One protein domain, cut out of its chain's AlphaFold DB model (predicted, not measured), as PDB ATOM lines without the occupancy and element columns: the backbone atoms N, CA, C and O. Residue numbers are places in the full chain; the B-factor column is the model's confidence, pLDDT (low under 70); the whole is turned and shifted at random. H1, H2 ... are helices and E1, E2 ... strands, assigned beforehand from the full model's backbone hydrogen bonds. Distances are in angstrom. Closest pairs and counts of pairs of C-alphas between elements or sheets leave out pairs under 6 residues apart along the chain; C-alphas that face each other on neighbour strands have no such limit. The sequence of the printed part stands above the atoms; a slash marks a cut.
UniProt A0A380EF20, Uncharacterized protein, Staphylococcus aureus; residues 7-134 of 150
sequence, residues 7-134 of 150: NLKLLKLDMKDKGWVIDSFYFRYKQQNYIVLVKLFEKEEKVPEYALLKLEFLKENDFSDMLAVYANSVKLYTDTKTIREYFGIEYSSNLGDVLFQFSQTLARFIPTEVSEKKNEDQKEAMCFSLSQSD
ATOM      1  N   ASN A   7     -41.638 -27.042 -11.687       97.56
ATOM      2  CA  ASN A   7     -42.653 -27.118 -10.624       97.56
ATOM      3  C   ASN A   7     -43.597 -25.905 -10.603       97.56
ATOM      4  O   ASN A   7     -44.782 -26.065 -10.333       97.56
ATOM      5  N   LEU A   8     -43.117 -24.706 -10.963       97.94
ATOM      6  CA  LEU A   8     -43.945 -23.495 -11.001       97.94
ATOM      7  C   LEU A   8     -45.078 -23.577 -12.029       97.94
ATOM      8  O   LEU A   8     -46.123 -22.963 -11.836       97.94
ATOM      9  N   LYS A   9     -44.894 -24.317 -13.129       97.56
ATOM     10  CA  LYS A   9     -45.973 -24.521 -14.106       97.56
ATOM     11  C   LYS A   9     -47.063 -25.421 -13.541       97.56
ATOM     12  O   LYS A   9     -48.235 -25.107 -13.722       97.56
ATOM     13  N   LEU A  10     -46.660 -26.507 -12.877       97.94
ATOM     14  CA  LEU A  10     -47.576 -27.464 -12.256       97.94
ATOM     15  C   LEU A  10     -48.359 -26.791 -11.127       97.94
ATOM     16  O   LEU A  10     -49.584 -26.787 -11.163       97.94
ATOM     17  N   LEU A  11     -47.657 -26.089 -10.234       98.31
ATOM     18  CA  LEU A  11     -48.278 -25.363  -9.132       98.31
ATOM     19  C   LEU A  11     -49.251 -24.295  -9.627       98.31
ATOM     20  O   LEU A  11     -50.368 -24.205  -9.137       98.31
ATOM     21  N   LYS A  12     -48.871 -23.514 -10.649       97.94
ATOM     22  CA  LYS A  12     -49.768 -22.518 -11.253       97.94
ATOM     23  C   LYS A  12     -51.055 -23.145 -11.789       97.94
ATOM     24  O   LYS A  12     -52.102 -22.504 -11.714       97.94
ATOM     25  N   LEU A  13     -50.962 -24.318 -12.413       97.94
ATOM     26  CA  LEU A  13     -52.125 -25.018 -12.949       97.94
ATOM     27  C   LEU A  13     -53.033 -25.477 -11.807       97.94
ATOM     28  O   LEU A  13     -54.198 -25.102 -11.792       97.94
ATOM     29  N   ASP A  14     -52.475 -26.163 -10.809       98.00
ATOM     30  CA  ASP A  14     -53.230 -26.649  -9.649       98.00
ATOM     31  C   ASP A  14     -53.880 -25.506  -8.847       98.00
ATOM     32  O   ASP A  14     -55.057 -25.580  -8.494       98.00
ATOM     33  N   MET A  15     -53.162 -24.391  -8.648       96.19
ATOM     34  CA  MET A  15     -53.709 -23.172  -8.040       96.19
ATOM     35  C   MET A  15     -54.940 -22.664  -8.795       96.19
ATOM     36  O   MET A  15     -55.959 -22.361  -8.181       96.19
ATOM     37  N   LYS A  16     -54.871 -22.583 -10.130       95.31
ATOM     38  CA  LYS A  16     -56.001 -22.133 -10.954       95.31
ATOM     39  C   LYS A  16     -57.176 -23.097 -10.891       95.31
ATOM     40  O   LYS A  16     -58.307 -22.638 -10.754       95.31
ATOM     41  N   ASP A  17     -56.903 -24.393 -10.983       96.31
ATOM     42  CA  ASP A  17     -57.929 -25.433 -10.989       96.31
ATOM     43  C   ASP A  17     -58.688 -25.474  -9.653       96.31
ATOM     44  O   ASP A  17     -59.902 -25.673  -9.639       96.31
ATOM     45  N   LYS A  18     -57.999 -25.195  -8.539       92.06
ATOM     46  CA  LYS A  18     -58.587 -25.107  -7.191       92.06
ATOM     47  C   LYS A  18     -59.067 -23.702  -6.799       92.06
ATOM     48  O   LYS A  18     -59.570 -23.525  -5.695       92.06
ATOM     49  N   GLY A  19     -58.901 -22.694  -7.656       91.25
ATOM     50  CA  GLY A  19     -59.318 -21.312  -7.376       91.25
ATOM     51  C   GLY A  19     -58.447 -20.541  -6.371       91.25
ATOM     52  O   GLY A  19     -58.870 -19.497  -5.876       91.25
ATOM     53  N   TRP A  20     -57.231 -21.008  -6.082       92.69
ATOM     54  CA  TRP A  20     -56.277 -20.322  -5.208       92.69
ATOM     55  C   TRP A  20     -55.515 -19.233  -5.970       92.69
ATOM     56  O   TRP A  20     -54.939 -19.469  -7.034       92.69
ATOM     57  N   VAL A  21     -55.465 -18.027  -5.402       92.62
ATOM     58  CA  VAL A  21     -54.722 -16.885  -5.975       92.62
ATOM     59  C   VAL A  21     -53.341 -16.693  -5.351       92.62
ATOM     60  O   VAL A  21     -52.471 -16.063  -5.955       92.62
ATOM     61  N   ILE A  22     -53.136 -17.265  -4.167       94.62
ATOM     62  CA  ILE A  22     -51.898 -17.223  -3.397       94.62
ATOM     63  C   ILE A  22     -51.682 -18.576  -2.721       94.62
ATOM     64  O   ILE A  22     -52.624 -19.152  -2.193       94.62
ATOM     65  N   ASP A  23     -50.456 -19.077  -2.731       96.50
ATOM     66  CA  ASP A  23     -50.038 -20.256  -1.977       96.50
ATOM     67  C   ASP A  23     -48.746 -19.949  -1.210       96.50
ATOM     68  O   ASP A  23     -48.098 -18.932  -1.459       96.50
ATOM     69  N   SER A  24     -48.359 -20.807  -0.270       96.81
ATOM     70  CA  SER A  24     -47.128 -20.628   0.499       96.81
ATOM     71  C   SER A  24     -46.401 -21.931   0.805       96.81
ATOM     72  O   SER A  24     -47.015 -22.978   1.036       96.81
ATOM     73  N   PHE A  25     -45.073 -21.857   0.874       97.44
ATOM     74  CA  PHE A  25     -44.214 -22.961   1.296       97.44
ATOM     75  C   PHE A  25     -42.987 -22.458   2.059       97.44
ATOM     76  O   PHE A  25     -42.560 -21.313   1.910       97.44
ATOM     77  N   TYR A  26     -42.401 -23.332   2.874       97.12
ATOM     78  CA  TYR A  26     -41.161 -23.034   3.578       97.12
ATOM     79  C   TYR A  26     -39.953 -23.238   2.682       97.12
ATOM     80  O   TYR A  26     -39.816 -24.266   2.019       97.12
ATOM     81  N   PHE A  27     -39.020 -22.299   2.744       97.69
ATOM     82  CA  PHE A  27     -37.727 -22.420   2.100       97.69
ATOM     83  C   PHE A  27     -36.635 -22.131   3.115       97.69
ATOM     84  O   PHE A  27     -36.554 -21.041   3.673       97.69
ATOM     85  N   ARG A  28     -35.756 -23.106   3.338       96.44
ATOM     86  CA  ARG A  28     -34.561 -22.898   4.150       96.44
ATOM     87  C   ARG A  28     -33.350 -22.775   3.248       96.44
ATOM     88  O   ARG A  28     -33.043 -23.688   2.482       96.44
ATOM     89  N   TYR A  29     -32.616 -21.681   3.407       96.31
ATOM     90  CA  TYR A  29     -31.346 -21.482   2.730       96.31
ATOM     91  C   TYR A  29     -30.281 -21.058   3.734       96.31
ATOM     92  O   TYR A  29     -30.425 -20.070   4.453       96.31
ATOM     93  N   LYS A  30     -29.196 -21.838   3.804       91.88
ATOM     94  CA  LYS A  30     -28.176 -21.713   4.855       91.88
ATOM     95  C   LYS A  30     -28.825 -21.752   6.256       91.88
ATOM     96  O   LYS A  30     -29.475 -22.738   6.610       91.88
ATOM     97  N   GLN A  31     -28.625 -20.711   7.061       91.19
ATOM     98  CA  GLN A  31     -29.155 -20.590   8.423       91.19
ATOM     99  C   GLN A  31     -30.416 -19.713   8.501       91.19
ATOM    100  O   GLN A  31     -30.902 -19.473   9.598       91.19
ATOM    101  N   GLN A  32     -30.949 -19.260   7.361       94.62
ATOM    102  CA  GLN A  32     -32.151 -18.434   7.299       94.62
ATOM    103  C   GLN A  32     -33.343 -19.258   6.804       94.62
ATOM    104  O   GLN A  32     -33.249 -19.982   5.805       94.62
ATOM    105  N   ASN A  33     -34.466 -19.117   7.501       96.25
ATOM    106  CA  ASN A  33     -35.759 -19.629   7.072       96.25
ATOM    107  C   ASN A  33     -36.557 -18.515   6.399       96.25
ATOM    108  O   ASN A  33     -36.542 -17.360   6.843       96.25
ATOM    109  N   TYR A  34     -37.258 -18.896   5.341       98.06
ATOM    110  CA  TYR A  34     -38.153 -18.039   4.595       98.06
ATOM    111  C   TYR A  34     -39.520 -18.703   4.480       98.06
ATOM    112  O   TYR A  34     -39.614 -19.920   4.278       98.06
ATOM    113  N   ILE A  35     -40.561 -17.883   4.526       97.94
ATOM    114  CA  ILE A  35     -41.876 -18.234   4.005       97.94
ATOM    115  C   ILE A  35     -41.938 -17.649   2.600       97.94
ATOM    116  O   ILE A  35     -41.734 -16.452   2.408       97.94
ATOM    117  N   VAL A  36     -42.148 -18.506   1.606       98.19
ATOM    118  CA  VAL A  36     -42.242 -18.093   0.207       98.19
ATOM    119  C   VAL A  36     -43.698 -18.110  -0.196       98.19
ATOM    120  O   VAL A  36     -44.338 -19.159  -0.134       98.19
ATOM    121  N   LEU A  37     -44.207 -16.960  -0.623       97.94
ATOM    122  CA  LEU A  37     -45.537 -16.830  -1.195       97.94
ATOM    123  C   LEU A  37     -45.447 -16.946  -2.710       97.94
ATOM    124  O   LEU A  37     -44.560 -16.373  -3.344       97.94
ATOM    125  N   VAL A  38     -46.388 -17.677  -3.289       98.00
ATOM    126  CA  VAL A  38     -46.552 -17.854  -4.727       98.00
ATOM    127  C   VAL A  38     -47.872 -17.216  -5.114       98.00
ATOM    128  O   VAL A  38     -48.913 -17.650  -4.639       98.00
ATOM    129  N   LYS A  39     -47.847 -16.192  -5.965       96.50
ATOM    130  CA  LYS A  39     -49.035 -15.411  -6.328       96.50
ATOM    131  C   LYS A  39     -49.315 -15.485  -7.824       96.50
ATOM    132  O   LYS A  39     -48.403 -15.381  -8.658       96.50
ATOM    133  N   LEU A  40     -50.596 -15.645  -8.157       95.25
ATOM    134  CA  LEU A  40     -51.107 -15.330  -9.488       95.25
ATOM    135  C   LEU A  40     -51.042 -13.813  -9.707       95.25
ATOM    136  O   LEU A  40     -51.069 -13.037  -8.756       95.25
ATOM    137  N   PHE A  41     -50.952 -13.401 -10.969       93.31
ATOM    138  CA  PHE A  41     -50.889 -11.983 -11.313       93.31
ATOM    139  C   PHE A  41     -52.212 -11.280 -11.069       93.31
ATOM    140  O   PHE A  41     -53.285 -11.830 -11.346       93.31
ATOM    141  N   GLU A  42     -52.122 -10.033 -10.630       87.69
ATOM    142  CA  GLU A  42     -53.279  -9.155 -10.560       87.69
ATOM    143  C   GLU A  42     -53.667  -8.675 -11.971       87.69
ATOM    144  O   GLU A  42     -52.849  -8.633 -12.893       87.69
ATOM    145  N   LYS A  43     -54.944  -8.328 -12.172       80.25
ATOM    146  CA  LYS A  43     -55.521  -8.073 -13.506       80.25
ATOM    147  C   LYS A  43     -54.811  -6.959 -14.292       80.25
ATOM    148  O   LYS A  43     -54.779  -7.015 -15.518       80.25
ATOM    149  N   GLU A  44     -54.268  -5.966 -13.596       85.12
ATOM    150  CA  GLU A  44     -53.618  -4.784 -14.183       85.12
ATOM    151  C   GLU A  44     -52.106  -4.741 -13.898       85.12
ATOM    152  O   GLU A  44     -51.433  -3.749 -14.183       85.12
ATOM    153  N   GLU A  45     -51.545  -5.833 -13.366       88.12
ATOM    154  CA  GLU A  45     -50.125  -5.918 -13.036       88.12
ATOM    155  C   GLU A  45     -49.269  -5.905 -14.312       88.12
ATOM    156  O   GLU A  45     -49.456  -6.697 -15.243       88.12
ATOM    157  N   LYS A  46     -48.281  -5.003 -14.363       91.75
ATOM    158  CA  LYS A  46     -47.286  -4.979 -15.443       91.75
ATOM    159  C   LYS A  46     -46.274  -6.099 -15.228       91.75
ATOM    160  O   LYS A  46     -45.302  -5.939 -14.491       91.75
ATOM    161  N   VAL A  47     -46.497  -7.216 -15.912       94.25
ATOM    162  CA  VAL A  47     -45.661  -8.416 -15.798       94.25
ATOM    163  C   VAL A  47     -44.599  -8.492 -16.905       94.25
ATOM    164  O   VAL A  47     -44.880  -8.141 -18.054       94.25
ATOM    165  N   PRO A  48     -43.376  -8.969 -16.603       95.19
ATOM    166  CA  PRO A  48     -42.381  -9.267 -17.625       95.19
ATOM    167  C   PRO A  48     -42.871 -10.317 -18.623       95.19
ATOM    168  O   PRO A  48     -43.605 -11.246 -18.271       95.19
ATOM    169  N   GLU A  49     -42.385 -10.228 -19.858       94.38
ATOM    170  CA  GLU A  49     -42.651 -11.244 -20.874       94.38
ATOM    171  C   GLU A  49     -42.202 -12.630 -20.376       94.38
ATOM    172  O   GLU A  49     -41.115 -12.791 -19.805       94.38
ATOM    173  N   TYR A  50     -43.056 -13.632 -20.585       94.31
ATOM    174  CA  TYR A  50     -42.885 -15.023 -20.141       94.31
ATOM    175  C   TYR A  50     -42.907 -15.263 -18.625       94.31
ATOM    176  O   TYR A  50     -42.647 -16.394 -18.205       94.31
ATOM    177  N   ALA A  51     -43.217 -14.262 -17.796       96.88
ATOM    178  CA  ALA A  51     -43.427 -14.494 -16.371       96.88
ATOM    179  C   ALA A  51     -44.623 -15.442 -16.156       96.88
ATOM    180  O   ALA A  51     -45.658 -15.343 -16.819       96.88
ATOM    181  N   LEU A  52     -44.482 -16.381 -15.220       97.44
ATOM    182  CA  LEU A  52     -45.536 -17.332 -14.865       97.44
ATOM    183  C   LEU A  52     -46.249 -16.944 -13.577       97.44
ATOM    184  O   LEU A  52     -47.478 -17.025 -13.544       97.44
ATOM    185  N   LEU A  53     -45.483 -16.572 -12.556       97.75
ATOM    186  CA  LEU A  53     -45.935 -16.309 -11.192       97.75
ATOM    187  C   LEU A  53     -45.092 -15.186 -10.579       97.75
ATOM    188  O   LEU A  53     -43.999 -14.878 -11.071       97.75
ATOM    189  N   LYS A  54     -45.589 -14.607  -9.490       97.94
ATOM    190  CA  LYS A  54     -44.826 -13.739  -8.591       97.94
ATOM    191  C   LYS A  54     -44.461 -14.531  -7.340       97.94
ATOM    192  O   LYS A  54     -45.306 -15.235  -6.795       97.94
ATOM    193  N   LEU A  55     -43.202 -14.446  -6.928       98.44
ATOM    194  CA  LEU A  55     -42.693 -15.030  -5.694       98.44
ATOM    195  C   LEU A  55     -42.361 -13.909  -4.719       98.44
ATOM    196  O   LEU A  55     -41.670 -12.963  -5.093       98.44
ATOM    197  N   GLU A  56     -42.816 -14.034  -3.481       97.94
ATOM    198  CA  GLU A  56     -42.434 -13.146  -2.385       97.94
ATOM    199  C   GLU A  56     -41.712 -13.986  -1.337       97.94
ATOM    200  O   GLU A  56     -42.276 -14.925  -0.786       97.94
ATOM    201  N   PHE A  57     -40.438 -13.693  -1.107       98.31
ATOM    202  CA  PHE A  57     -39.643 -14.322  -0.062       98.31
ATOM    203  C   PHE A  57     -39.731 -13.434   1.171       98.31
ATOM    204  O   PHE A  57     -39.302 -12.289   1.099       98.31
ATOM    205  N   LEU A  58     -40.275 -13.948   2.272       97.56
ATOM    206  CA  LEU A  58     -40.347 -13.252   3.554       97.56
ATOM    207  C   LEU A  58     -39.450 -13.971   4.551       97.56
ATOM    208  O   LEU A  58     -39.474 -15.203   4.621       97.56
ATOM    209  N   LYS A  59     -38.659 -13.237   5.334       95.25
ATOM    210  CA  LYS A  59     -37.917 -13.845   6.444       95.25
ATOM    211  C   LYS A  59     -38.902 -14.216   7.549       95.25
ATOM    212  O   LYS A  59     -39.703 -13.390   7.960       95.25
ATOM    213  N   GLU A  60     -38.799 -15.437   8.067       88.50
ATOM    214  CA  GLU A  60     -39.728 -15.974   9.080       88.50
ATOM    215  C   GLU A  60     -39.855 -15.087  10.336       88.50
ATOM    216  O   GLU A  60     -40.913 -15.037  10.945       88.50
ATOM    217  N   ASN A  61     -38.803 -14.340  10.692       86.50
ATOM    218  CA  ASN A  61     -38.785 -13.470  11.875       86.50
ATOM    219  C   ASN A  61     -39.130 -11.996  11.587       86.50
ATOM    220  O   ASN A  61     -39.206 -11.206  12.524       86.50
ATOM    221  N   ASP A  62     -39.244 -11.602  10.314       90.62
ATOM    222  CA  ASP A  62     -39.517 -10.222   9.901       90.62
ATOM    223  C   ASP A  62     -40.114 -10.197   8.488       90.62
ATOM    224  O   ASP A  62     -39.400 -10.206   7.482       90.62
ATOM    225  N   PHE A  63     -41.445 -10.153   8.411       89.38
ATOM    226  CA  PHE A  63     -42.173 -10.092   7.142       89.38
ATOM    227  C   PHE A  63     -42.004  -8.760   6.403       89.38
ATOM    228  O   PHE A  63     -42.265  -8.705   5.202       89.38
ATOM    229  N   SER A  64     -41.540  -7.700   7.075       87.38
ATOM    230  CA  SER A  64     -41.252  -6.425   6.411       87.38
ATOM    231  C   SER A  64     -39.986  -6.495   5.547       87.38
ATOM    232  O   SER A  64     -39.877  -5.785   4.545       87.38
ATOM    233  N   ASP A  65     -39.064  -7.404   5.877       92.62
ATOM    234  CA  ASP A  65     -37.881  -7.711   5.077       92.62
ATOM    235  C   ASP A  65     -38.219  -8.775   4.019       92.62
ATOM    236  O   ASP A  65     -37.944  -9.973   4.171       92.62
ATOM    237  N   MET A  66     -38.848  -8.322   2.929       95.19
ATOM    238  CA  MET A  66     -39.288  -9.178   1.829       95.19
ATOM    239  C   MET A  66     -38.605  -8.871   0.490       95.19
ATOM    240  O   MET A  66     -38.317  -7.722   0.152       95.19
ATOM    241  N   LEU A  67     -38.420  -9.914  -0.320       97.44
ATOM    242  CA  LEU A  67     -38.009  -9.812  -1.718       97.44
ATOM    243  C   LEU A  67     -39.124 -10.332  -2.627       97.44
ATOM    244  O   LEU A  67     -39.399 -11.529  -2.649       97.44
ATOM    245  N   ALA A  68     -39.719  -9.446  -3.425       96.81
ATOM    246  CA  ALA A  68     -40.697  -9.808  -4.448       96.81
ATOM    247  C   ALA A  68     -40.038  -9.885  -5.834       96.81
ATOM    248  O   ALA A  68     -39.404  -8.929  -6.284       96.81
ATOM    249  N   VAL A  69     -40.202 -11.007  -6.535       97.62
ATOM    250  CA  VAL A  69     -39.666 -11.222  -7.887       97.62
ATOM    251  C   VAL A  69     -40.655 -11.984  -8.755       97.62
ATOM    252  O   VAL A  69     -41.322 -12.913  -8.307       97.62
ATOM    253  N   TYR A  70     -40.715 -11.653 -10.041       98.31
ATOM    254  CA  TYR A  70     -41.394 -12.516 -11.005       98.31
ATOM    255  C   TYR A  70     -40.543 -13.754 -11.297       98.31
ATOM    256  O   TYR A  70     -39.313 -13.709 -11.223       98.31
ATOM    257  N   ALA A  71     -41.183 -14.858 -11.669       98.06
ATOM    258  CA  ALA A  71     -40.506 -16.107 -11.991       98.06
ATOM    259  C   ALA A  71     -41.157 -16.816 -13.180       98.06
ATOM    260  O   ALA A  71     -42.363 -16.710 -13.416       98.06
ATOM    261  N   ASN A  72     -40.353 -17.573 -13.922       97.75
ATOM    262  CA  ASN A  72     -40.826 -18.555 -14.895       97.75
ATOM    263  C   ASN A  72     -40.115 -19.899 -14.680       97.75
ATOM    264  O   ASN A  72     -39.342 -20.048 -13.738       97.75
ATOM    265  N   SER A  73     -40.334 -20.878 -15.563       96.75
ATOM    266  CA  SER A  73     -39.744 -22.217 -15.412       96.75
ATOM    267  C   SER A  73     -38.215 -22.264 -15.515       96.75
ATOM    268  O   SER A  73     -37.621 -23.306 -15.255       96.75
ATOM    269  N   VAL A  74     -37.564 -21.169 -15.909       95.62
ATOM    270  CA  VAL A  74     -36.115 -21.088 -16.122       95.62
ATOM    271  C   VAL A  74     -35.427 -20.220 -15.071       95.62
ATOM    272  O   VAL A  74     -34.327 -20.560 -14.642       95.62
ATOM    273  N   LYS A  75     -36.013 -19.077 -14.699       94.81
ATOM    274  CA  LYS A  75     -35.317 -18.052 -13.911       94.81
ATOM    275  C   LYS A  75     -36.241 -17.232 -13.015       94.81
ATOM    276  O   LYS A  75     -37.444 -17.128 -13.252       94.81
ATOM    277  N   LEU A  76     -35.606 -16.565 -12.055       97.38
ATOM    278  CA  LEU A  76     -36.148 -15.413 -11.342       97.38
ATOM    279  C   LEU A  76     -35.805 -14.135 -12.126       97.38
ATOM    280  O   LEU A  76     -34.705 -14.005 -12.666       97.38
ATOM    281  N   TYR A  77     -36.742 -13.196 -12.216       96.81
ATOM    282  CA  TYR A  77     -36.577 -11.924 -12.924       96.81
ATOM    283  C   TYR A  77     -35.999 -10.868 -11.981       96.81
ATOM    284  O   TYR A  77     -36.678  -9.933 -11.569       96.81
ATOM    285  N   THR A  78     -34.734 -11.044 -11.623       95.81
ATOM    286  CA  THR A  78     -33.967 -10.108 -10.796       95.81
ATOM    287  C   THR A  78     -32.483 -10.227 -11.134       95.81
ATOM    288  O   THR A  78     -32.073 -11.159 -11.835       95.81
ATOM    289  N   ASP A  79     -31.676  -9.276 -10.677       95.06
ATOM    290  CA  ASP A  79     -30.240  -9.310 -10.895       95.06
ATOM    291  C   ASP A  79     -29.501 -10.146  -9.837       95.06
ATOM    292  O   ASP A  79     -29.974 -10.439  -8.735       95.06
ATOM    293  N   THR A  80     -28.287 -10.550 -10.201       93.75
ATOM    294  CA  THR A  80     -27.401 -11.362  -9.366       93.75
ATOM    295  C   THR A  80     -27.074 -10.711  -8.020       93.75
ATOM    296  O   THR A  80     -26.868 -11.422  -7.033       93.75
ATOM    297  N   LYS A  81     -26.981  -9.377  -7.964       95.38
ATOM    298  CA  LYS A  81     -26.630  -8.658  -6.738       95.38
ATOM    299  C   LYS A  81     -27.784  -8.752  -5.742       95.38
ATOM    300  O   LYS A  81     -27.523  -9.129  -4.603       95.38
ATOM    301  N   THR A  82     -29.024  -8.542  -6.182       97.19
ATOM    302  CA  THR A  82     -30.216  -8.694  -5.334       97.19
ATOM    303  C   THR A  82     -30.311 -10.089  -4.720       97.19
ATOM    304  O   THR A  82     -30.450 -10.209  -3.504       97.19
ATOM    305  N   ILE A  83     -30.162 -11.153  -5.522       96.81
ATOM    306  CA  ILE A  83     -30.179 -12.533  -4.999       96.81
ATOM    307  C   ILE A  83     -29.055 -12.744  -3.985       96.81
ATOM    308  O   ILE A  83     -29.271 -13.316  -2.917       96.81
ATOM    309  N   ARG A  84     -27.842 -12.277  -4.290       95.88
ATOM    310  CA  ARG A  84     -26.719 -12.440  -3.370       95.88
ATOM    311  C   ARG A  84     -26.953 -11.767  -2.033       95.88
ATOM    312  O   ARG A  84     -26.748 -12.397  -1.004       95.88
ATOM    313  N   GLU A  85     -27.323 -10.498  -2.061       95.88
ATOM    314  CA  GLU A  85     -27.453  -9.694  -0.852       95.88
ATOM    315  C   GLU A  85     -28.605 -10.213   0.011       95.88
ATOM    316  O   GLU A  85     -28.413 -10.432   1.205       95.88
ATOM    317  N   TYR A  86     -29.750 -10.534  -0.597       97.31
ATOM    318  CA  TYR A  86     -30.928 -10.998   0.138       97.31
ATOM    319  C   TYR A  86     -30.758 -12.402   0.747       97.31
ATOM    320  O   TYR A  86     -31.160 -12.651   1.886       97.31
ATOM    321  N   PHE A  87     -30.118 -13.327   0.020       96.56
ATOM    322  CA  PHE A  87     -29.893 -14.708   0.477       96.56
ATOM    323  C   PHE A  87     -28.519 -14.927   1.131       96.56
ATOM    324  O   PHE A  87     -28.117 -16.068   1.383       96.56
ATOM    325  N   GLY A  88     -27.767 -13.851   1.387       95.25
ATOM    326  CA  GLY A  88     -26.450 -13.907   2.023       95.25
ATOM    327  C   GLY A  88     -25.436 -14.753   1.247       95.25
ATOM    328  O   GLY A  88     -24.685 -15.530   1.840       95.25
ATOM    329  N   ILE A  89     -25.437 -14.686  -0.085       94.81
ATOM    330  CA  ILE A  89     -24.471 -15.380  -0.946       94.81
ATOM    331  C   ILE A  89     -23.228 -14.500  -1.112       94.81
ATOM    332  O   ILE A  89     -23.276 -13.405  -1.674       94.81
ATOM    333  N   GLU A  90     -22.093 -15.004  -0.634       92.25
ATOM    334  CA  GLU A  90     -20.802 -14.319  -0.704       92.25
ATOM    335  C   GLU A  90     -20.293 -14.172  -2.140       92.25
ATOM    336  O   GLU A  90     -20.783 -14.805  -3.077       92.25
ATOM    337  N   TYR A  91     -19.340 -13.254  -2.343       89.12
ATOM    338  CA  TYR A  91     -18.750 -13.058  -3.670       89.12
ATOM    339  C   TYR A  91     -17.673 -14.097  -3.894       89.12
ATOM    340  O   TYR A  91     -16.801 -14.277  -3.051       89.12
ATOM    341  N   SER A  92     -17.730 -14.762  -5.040       87.94
ATOM    342  CA  SER A  92     -16.775 -15.792  -5.411       87.94
ATOM    343  C   SER A  92     -16.535 -15.770  -6.914       87.94
ATOM    344  O   SER A  92     -17.365 -15.310  -7.698       87.94
ATOM    345  N   SER A  93     -15.382 -16.286  -7.332       87.50
ATOM    346  CA  SER A  93     -15.030 -16.409  -8.750       87.50
ATOM    347  C   SER A  93     -15.963 -17.352  -9.521       87.50
ATOM    348  O   SER A  93     -16.112 -17.206 -10.729       87.50
ATOM    349  N   ASN A  94     -16.629 -18.281  -8.829       91.38
ATOM    350  CA  ASN A  94     -17.581 -19.252  -9.378       91.38
ATOM    351  C   ASN A  94     -19.052 -18.860  -9.140       91.38
ATOM    352  O   ASN A  94     -19.919 -19.724  -9.012       91.38
ATOM    353  N   LEU A  95     -19.350 -17.562  -9.055       91.19
ATOM    354  CA  LEU A  95     -20.672 -17.070  -8.669       91.19
ATOM    355  C   LEU A  95     -21.821 -17.630  -9.529       91.19
ATOM    356  O   LEU A  95     -22.897 -17.904  -9.002       91.19
ATOM    357  N   GLY A  96     -21.596 -17.845 -10.828       91.00
ATOM    358  CA  GLY A  96     -22.595 -18.452 -11.714       91.00
ATOM    359  C   GLY A  96     -23.042 -19.843 -11.250       91.00
ATOM    360  O   GLY A  96     -24.242 -20.107 -11.171       91.00
ATOM    361  N   ASP A  97     -22.095 -20.697 -10.857       93.12
ATOM    362  CA  ASP A  97     -22.387 -22.047 -10.362       93.12
ATOM    363  C   ASP A  97     -23.137 -22.000  -9.030       93.12
ATOM    364  O   ASP A  97     -24.087 -22.755  -8.819       93.12
ATOM    365  N   VAL A  98     -22.761 -21.068  -8.149       94.00
ATOM    366  CA  VAL A  98     -23.423 -20.872  -6.852       94.00
ATOM    367  C   VAL A  98     -24.881 -20.444  -7.036       94.00
ATOM    368  O   VAL A  98     -25.767 -20.977  -6.372       94.00
ATOM    369  N   LEU A  99     -25.167 -19.531  -7.970       94.56
ATOM    370  CA  LEU A  99     -26.541 -19.106  -8.277       94.56
ATOM    371  C   LEU A  99     -27.363 -20.220  -8.933       94.56
ATOM    372  O   LEU A  99     -28.564 -20.354  -8.681       94.56
ATOM    373  N   PHE A 100     -26.721 -21.050  -9.755       94.56
ATOM    374  CA  PHE A 100     -27.374 -22.221 -10.324       94.56
ATOM    375  C   PHE A 100     -27.700 -23.263  -9.243       94.56
ATOM    376  O   PHE A 100     -28.806 -23.800  -9.215       94.56
ATOM    377  N   GLN A 101     -26.787 -23.514  -8.300       95.00
ATOM    378  CA  GLN A 101     -27.039 -24.370  -7.135       95.00
ATOM    379  C   GLN A 101     -28.120 -23.804  -6.210       95.00
ATOM    380  O   GLN A 101     -28.963 -24.566  -5.733       95.00
ATOM    381  N   PHE A 102     -28.150 -22.485  -6.000       96.56
ATOM    382  CA  PHE A 102     -29.244 -21.812  -5.300       96.56
ATOM    383  C   PHE A 102     -30.584 -22.104  -5.984       96.56
ATOM    384  O   PHE A 102     -31.510 -22.574  -5.330       96.56
ATOM    385  N   SER A 103     -30.662 -21.921  -7.305       97.12
ATOM    386  CA  SER A 103     -31.889 -22.154  -8.076       97.12
ATOM    387  C   SER A 103     -32.349 -23.613  -7.994       97.12
ATOM    388  O   SER A 103     -33.525 -23.876  -7.761       97.12
ATOM    389  N   GLN A 104     -31.422 -24.570  -8.104       96.88
ATOM    390  CA  GLN A 104     -31.722 -25.995  -7.917       96.88
ATOM    391  C   GLN A 104     -32.185 -26.313  -6.493       96.88
ATOM    392  O   GLN A 104     -33.050 -27.163  -6.307       96.88
ATOM    393  N   THR A 105     -31.605 -25.653  -5.489       97.44
ATOM    394  CA  THR A 105     -32.006 -25.830  -4.091       97.44
ATOM    395  C   THR A 105     -33.418 -25.308  -3.894       97.44
ATOM    396  O   THR A 105     -34.263 -26.070  -3.446       97.44
ATOM    397  N   LEU A 106     -33.698 -24.070  -4.305       98.25
ATOM    398  CA  LEU A 106     -35.030 -23.473  -4.249       98.25
ATOM    399  C   LEU A 106     -36.072 -24.357  -4.945       98.25
ATOM    400  O   LEU A 106     -37.104 -24.658  -4.356       98.25
ATOM    401  N   ALA A 107     -35.778 -24.838  -6.155       97.69
ATOM    402  CA  ALA A 107     -36.693 -25.674  -6.925       97.69
ATOM    403  C   ALA A 107     -37.169 -26.931  -6.179       97.69
ATOM    404  O   ALA A 107     -38.318 -27.329  -6.345       97.69
ATOM    405  N   ARG A 108     -36.323 -27.530  -5.329       97.25
ATOM    406  CA  ARG A 108     -36.675 -28.718  -4.528       97.25
ATOM    407  C   ARG A 108     -37.717 -28.443  -3.442       97.25
ATOM    408  O   ARG A 108     -38.337 -29.391  -2.980       97.25
ATOM    409  N   PHE A 109     -37.879 -27.188  -3.026       97.56
ATOM    410  CA  PHE A 109     -38.868 -26.785  -2.022       97.56
ATOM    411  C   PHE A 109     -40.185 -26.315  -2.643       97.56
ATOM    412  O   PHE A 109     -41.189 -26.271  -1.943       97.56
ATOM    413  N   ILE A 110     -40.194 -25.975  -3.937       97.75
ATOM    414  CA  ILE A 110     -41.407 -25.534  -4.630       97.75
ATOM    415  C   ILE A 110     -42.352 -26.736  -4.763       97.75
ATOM    416  O   ILE A 110     -41.988 -27.697  -5.454       97.75
ATOM    417  N   PRO A 111     -43.549 -26.699  -4.150       97.31
ATOM    418  CA  PRO A 111     -44.529 -27.759  -4.320       97.31
ATOM    419  C   PRO A 111     -45.084 -27.738  -5.748       97.31
ATOM    420  O   PRO A 111     -45.037 -26.721  -6.436       97.31
ATOM    421  N   THR A 112     -45.607 -28.867  -6.215       97.88
ATOM    422  CA  THR A 112     -46.278 -28.959  -7.523       97.88
ATOM    423  C   THR A 112     -47.788 -28.775  -7.427       97.88
ATOM    424  O   THR A 112     -48.434 -28.607  -8.454       97.88
ATOM    425  N   GLU A 113     -48.332 -28.808  -6.212       97.38
ATOM    426  CA  GLU A 113     -49.753 -28.694  -5.890       97.38
ATOM    427  C   GLU A 113     -49.912 -27.860  -4.614       97.38
ATOM    428  O   GLU A 113     -49.038 -27.869  -3.742       97.38
ATOM    429  N   VAL A 114     -51.034 -27.160  -4.499       93.56
ATOM    430  CA  VAL A 114     -51.397 -26.368  -3.327       93.56
ATOM    431  C   VAL A 114     -51.557 -27.274  -2.111       93.56
ATOM    432  O   VAL A 114     -52.279 -28.274  -2.146       93.56
ATOM    433  N   SER A 115     -50.932 -26.877  -1.002       85.31
ATOM    434  CA  SER A 115     -51.193 -27.475   0.310       85.31
ATOM    435  C   SER A 115     -52.302 -26.709   1.023       85.31
ATOM    436  O   SER A 115     -52.057 -25.608   1.509       85.31
ATOM    437  N   GLU A 116     -53.480 -27.317   1.157       82.75
ATOM    438  CA  GLU A 116     -54.625 -26.738   1.884       82.75
ATOM    439  C   GLU A 116     -54.328 -26.528   3.375       82.75
ATOM    440  O   GLU A 116     -54.828 -25.599   4.005       82.75
ATOM    441  N   LYS A 117     -53.460 -27.364   3.954       89.12
ATOM    442  CA  LYS A 117     -53.024 -27.209   5.344       89.12
ATOM    443  C   LYS A 117     -51.898 -26.186   5.410       89.12
ATOM    444  O   LYS A 117     -50.775 -26.480   4.991       89.12
ATOM    445  N   LYS A 118     -52.207 -25.010   5.955       90.56
ATOM    446  CA  LYS A 118     -51.249 -23.958   6.320       90.56
ATOM    447  C   LYS A 118     -51.134 -23.862   7.831       90.56
ATOM    448  O   LYS A 118     -52.137 -23.985   8.533       90.56
ATOM    449  N   ASN A 119     -49.923 -23.648   8.330       91.81
ATOM    450  CA  ASN A 119     -49.742 -23.282   9.730       91.81
ATOM    451  C   ASN A 119     -49.931 -21.769   9.934       91.81
ATOM    452  O   ASN A 119     -50.167 -21.032   8.976       91.81
ATOM    453  N   GLU A 120     -49.859 -21.324  11.186       92.06
ATOM    454  CA  GLU A 120     -50.159 -19.937  11.550       92.06
ATOM    455  C   GLU A 120     -49.193 -18.934  10.910       92.06
ATOM    456  O   GLU A 120     -49.667 -17.975  10.312       92.06
ATOM    457  N   ASP A 121     -47.884 -19.197  10.894       92.50
ATOM    458  CA  ASP A 121     -46.917 -18.274  10.277       92.50
ATOM    459  C   ASP A 121     -47.160 -18.125   8.765       92.50
ATOM    460  O   ASP A 121     -47.072 -17.032   8.204       92.50
ATOM    461  N   GLN A 122     -47.507 -19.222   8.080       94.06
ATOM    462  CA  GLN A 122     -47.871 -19.185   6.665       94.06
ATOM    463  C   GLN A 122     -49.148 -18.376   6.427       94.06
ATOM    464  O   GLN A 122     -49.198 -17.597   5.473       94.06
ATOM    465  N   LYS A 123     -50.172 -18.554   7.271       93.00
ATOM    466  CA  LYS A 123     -51.416 -17.774   7.194       93.00
ATOM    467  C   LYS A 123     -51.140 -16.295   7.451       93.00
ATOM    468  O   LYS A 123     -51.619 -15.459   6.693       93.00
ATOM    469  N   GLU A 124     -50.336 -15.974   8.460       92.69
ATOM    470  CA  GLU A 124     -49.967 -14.603   8.803       92.69
ATOM    471  C   GLU A 124     -49.206 -13.926   7.656       92.69
ATOM    472  O   GLU A 124     -49.583 -12.831   7.242       92.69
ATOM    473  N   ALA A 125     -48.216 -14.600   7.062       93.75
ATOM    474  CA  ALA A 125     -47.484 -14.086   5.905       93.75
ATOM    475  C   ALA A 125     -48.402 -13.848   4.690       93.75
ATOM    476  O   ALA A 125     -48.286 -12.829   4.003       93.75
ATOM    477  N   MET A 126     -49.343 -14.766   4.431       93.00
ATOM    478  CA  MET A 126     -50.334 -14.615   3.361       93.00
ATOM    479  C   MET A 126     -51.263 -13.421   3.620       93.00
ATOM    480  O   MET A 126     -51.447 -12.595   2.727       93.00
ATOM    481  N   CYS A 127     -51.797 -13.283   4.838       90.75
ATOM    482  CA  CYS A 127     -52.621 -12.143   5.248       90.75
ATOM    483  C   CYS A 127     -51.860 -10.818   5.141       90.75
ATOM    484  O   CYS A 127     -52.392  -9.846   4.603       90.75
ATOM    485  N   PHE A 128     -50.607 -10.785   5.603       90.81
ATOM    486  CA  PHE A 128     -49.734  -9.621   5.505       90.81
ATOM    487  C   PHE A 128     -49.586  -9.176   4.046       90.81
ATOM    488  O   PHE A 128     -49.912  -8.035   3.722       90.81
ATOM    489  N   SER A 129     -49.203 -10.089   3.147       90.50
ATOM    490  CA  SER A 129     -49.033  -9.793   1.718       90.50
ATOM    491  C   SER A 129     -50.325  -9.319   1.044       90.50
ATOM    492  O   SER A 129     -50.314  -8.327   0.311       90.50
ATOM    493  N   LEU A 130     -51.453  -9.988   1.306       88.25
ATOM    494  CA  LEU A 130     -52.749  -9.612   0.732       88.25
ATOM    495  C   LEU A 130     -53.210  -8.234   1.219       88.25
ATOM    496  O   LEU A 130     -53.653  -7.424   0.410       88.25
ATOM    497  N   SER A 131     -53.027  -7.924   2.506       85.19
ATOM    498  CA  SER A 131     -53.412  -6.623   3.071       85.19
ATOM    499  C   SER A 131     -52.661  -5.440   2.449       85.19
ATOM    500  O   SER A 131     -53.213  -4.344   2.353       85.19
ATOM    501  N   GLN A 132     -51.418  -5.650   1.999       78.81
ATOM    502  CA  GLN A 132     -50.640  -4.621   1.308       78.81
ATOM    503  C   GLN A 132     -51.175  -4.392  -0.112       78.81
ATOM    504  O   GLN A 132     -51.379  -3.242  -0.499       78.81
ATOM    505  N   SER A 133     -51.469  -5.474  -0.848       69.06
ATOM    506  CA  SER A 133     -52.089  -5.426  -2.184       69.06
ATOM    507  C   SER A 133     -53.492  -4.788  -2.162       69.06
ATOM    508  O   SER A 133     -53.832  -4.015  -3.052       69.06
ATOM    509  N   ASP A 134     -54.311  -5.080  -1.147       56.72
ATOM    510  CA  ASP A 134     -55.703  -4.606  -1.058       56.72
ATOM    511  C   ASP A 134     -55.848  -3.169  -0.536       56.72
ATOM    512  O   ASP A 134     -56.905  -2.557  -0.701       56.72
TER     513      ASP A 134
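What this domain is: This is residues 7 to 134 of the 150 residues of an uncharacterized protein of Staphylococcus aureus (UniProt A0A380EF20). A strongly twisted sheet of four strands forms the core, with H1 and H3 on one face and H4 packed on the other. H2 only grazes the sheet; the link from H2 to H3, residues 87 to 94, reaches one end of the longest axis at Ser 93, and the link from H1 to E1 reaches the other at Gly 19. The printed part has 128 residues, with four named helices and four named strands in the order H1 E1 E2 E3 E4 H2 H3 H4, and its class is mixed, helices and strands. The sheet runs E1, E2, E3, E4, antiparallel throughout. The whole is compact, with a radius of gyration of the C-alphas of 14.4 A and spans of 44 by 33 by 25 A.

Where its parts are: H1, residues 7 to 17, begins at C-alpha 7 (-42.653, -27.118, -10.624) and is 15.4 A long. E1, residues 22 to 29, and E2, residues 32 to 39, are each 21.9 A long. E3 is residues 53 to 59, 19.5 A. E4, residues 62 to 71, is 22.7 A long and bends by 67 degrees at residue 65. H2, residues 80 to 86, is 10.1 A long. H3, residues 95 to 109, is 21.7 A long and begins at C-alpha 95 (-20.672, -17.070, -8.669). H4, residues 120 to 134, is 20.6 A long and ends at C-alpha 134 (-55.703, -4.606, -1.058).

How they stand to each other: The strands form a meander, each the antiparallel neighbour of the one before, and E1 and E4 are the edge strands. In the hairpin of E1 and E2, N 25 and O 36 are 3.0 A apart, within hydrogen-bond range; so are N 37 and O 56, 2.8 A, in the hairpin of E2 and E3, and N 55 and O 69, 2.8 A, in that of E3 and E4. There are three layers, helices on both faces of the sheet: H1 and H3 on one, H4 on the other. H3 lies over E1 at a height over the sheet of 9.8 A; their closest C-alphas are those of Phe 27 and Phe 109, 6.1 A. H1 is on the sheet, and its closest C-alpha to E3 is that of Lys 12, 7.3 A from that of Leu 53. H4 is on the sheet, with the C-alphas of Ser 24 and Gln 122 the closest to E1, 6.4 A. H2 only grazes the sheet with residues 82 to 86. H2 and H3 are close but not clearly touching, at a steep tilt of 57 degrees. H3 and H4 are apart. Every O i to N i+4 pair is within hydrogen-bond range in H1, H2 and H4; in H3, 10 of 11 are.

The domain as a whole: The C-alphas farthest apart are those of Gly 19 and Ser 93, 44.6 A. The printed part has no cut. The link from E2 to E3, residues 40 to 52, is long and has no named element. The mean pLDDT of the printed part is 93.8; residues 133 to 134, which belong to H4, are under 70.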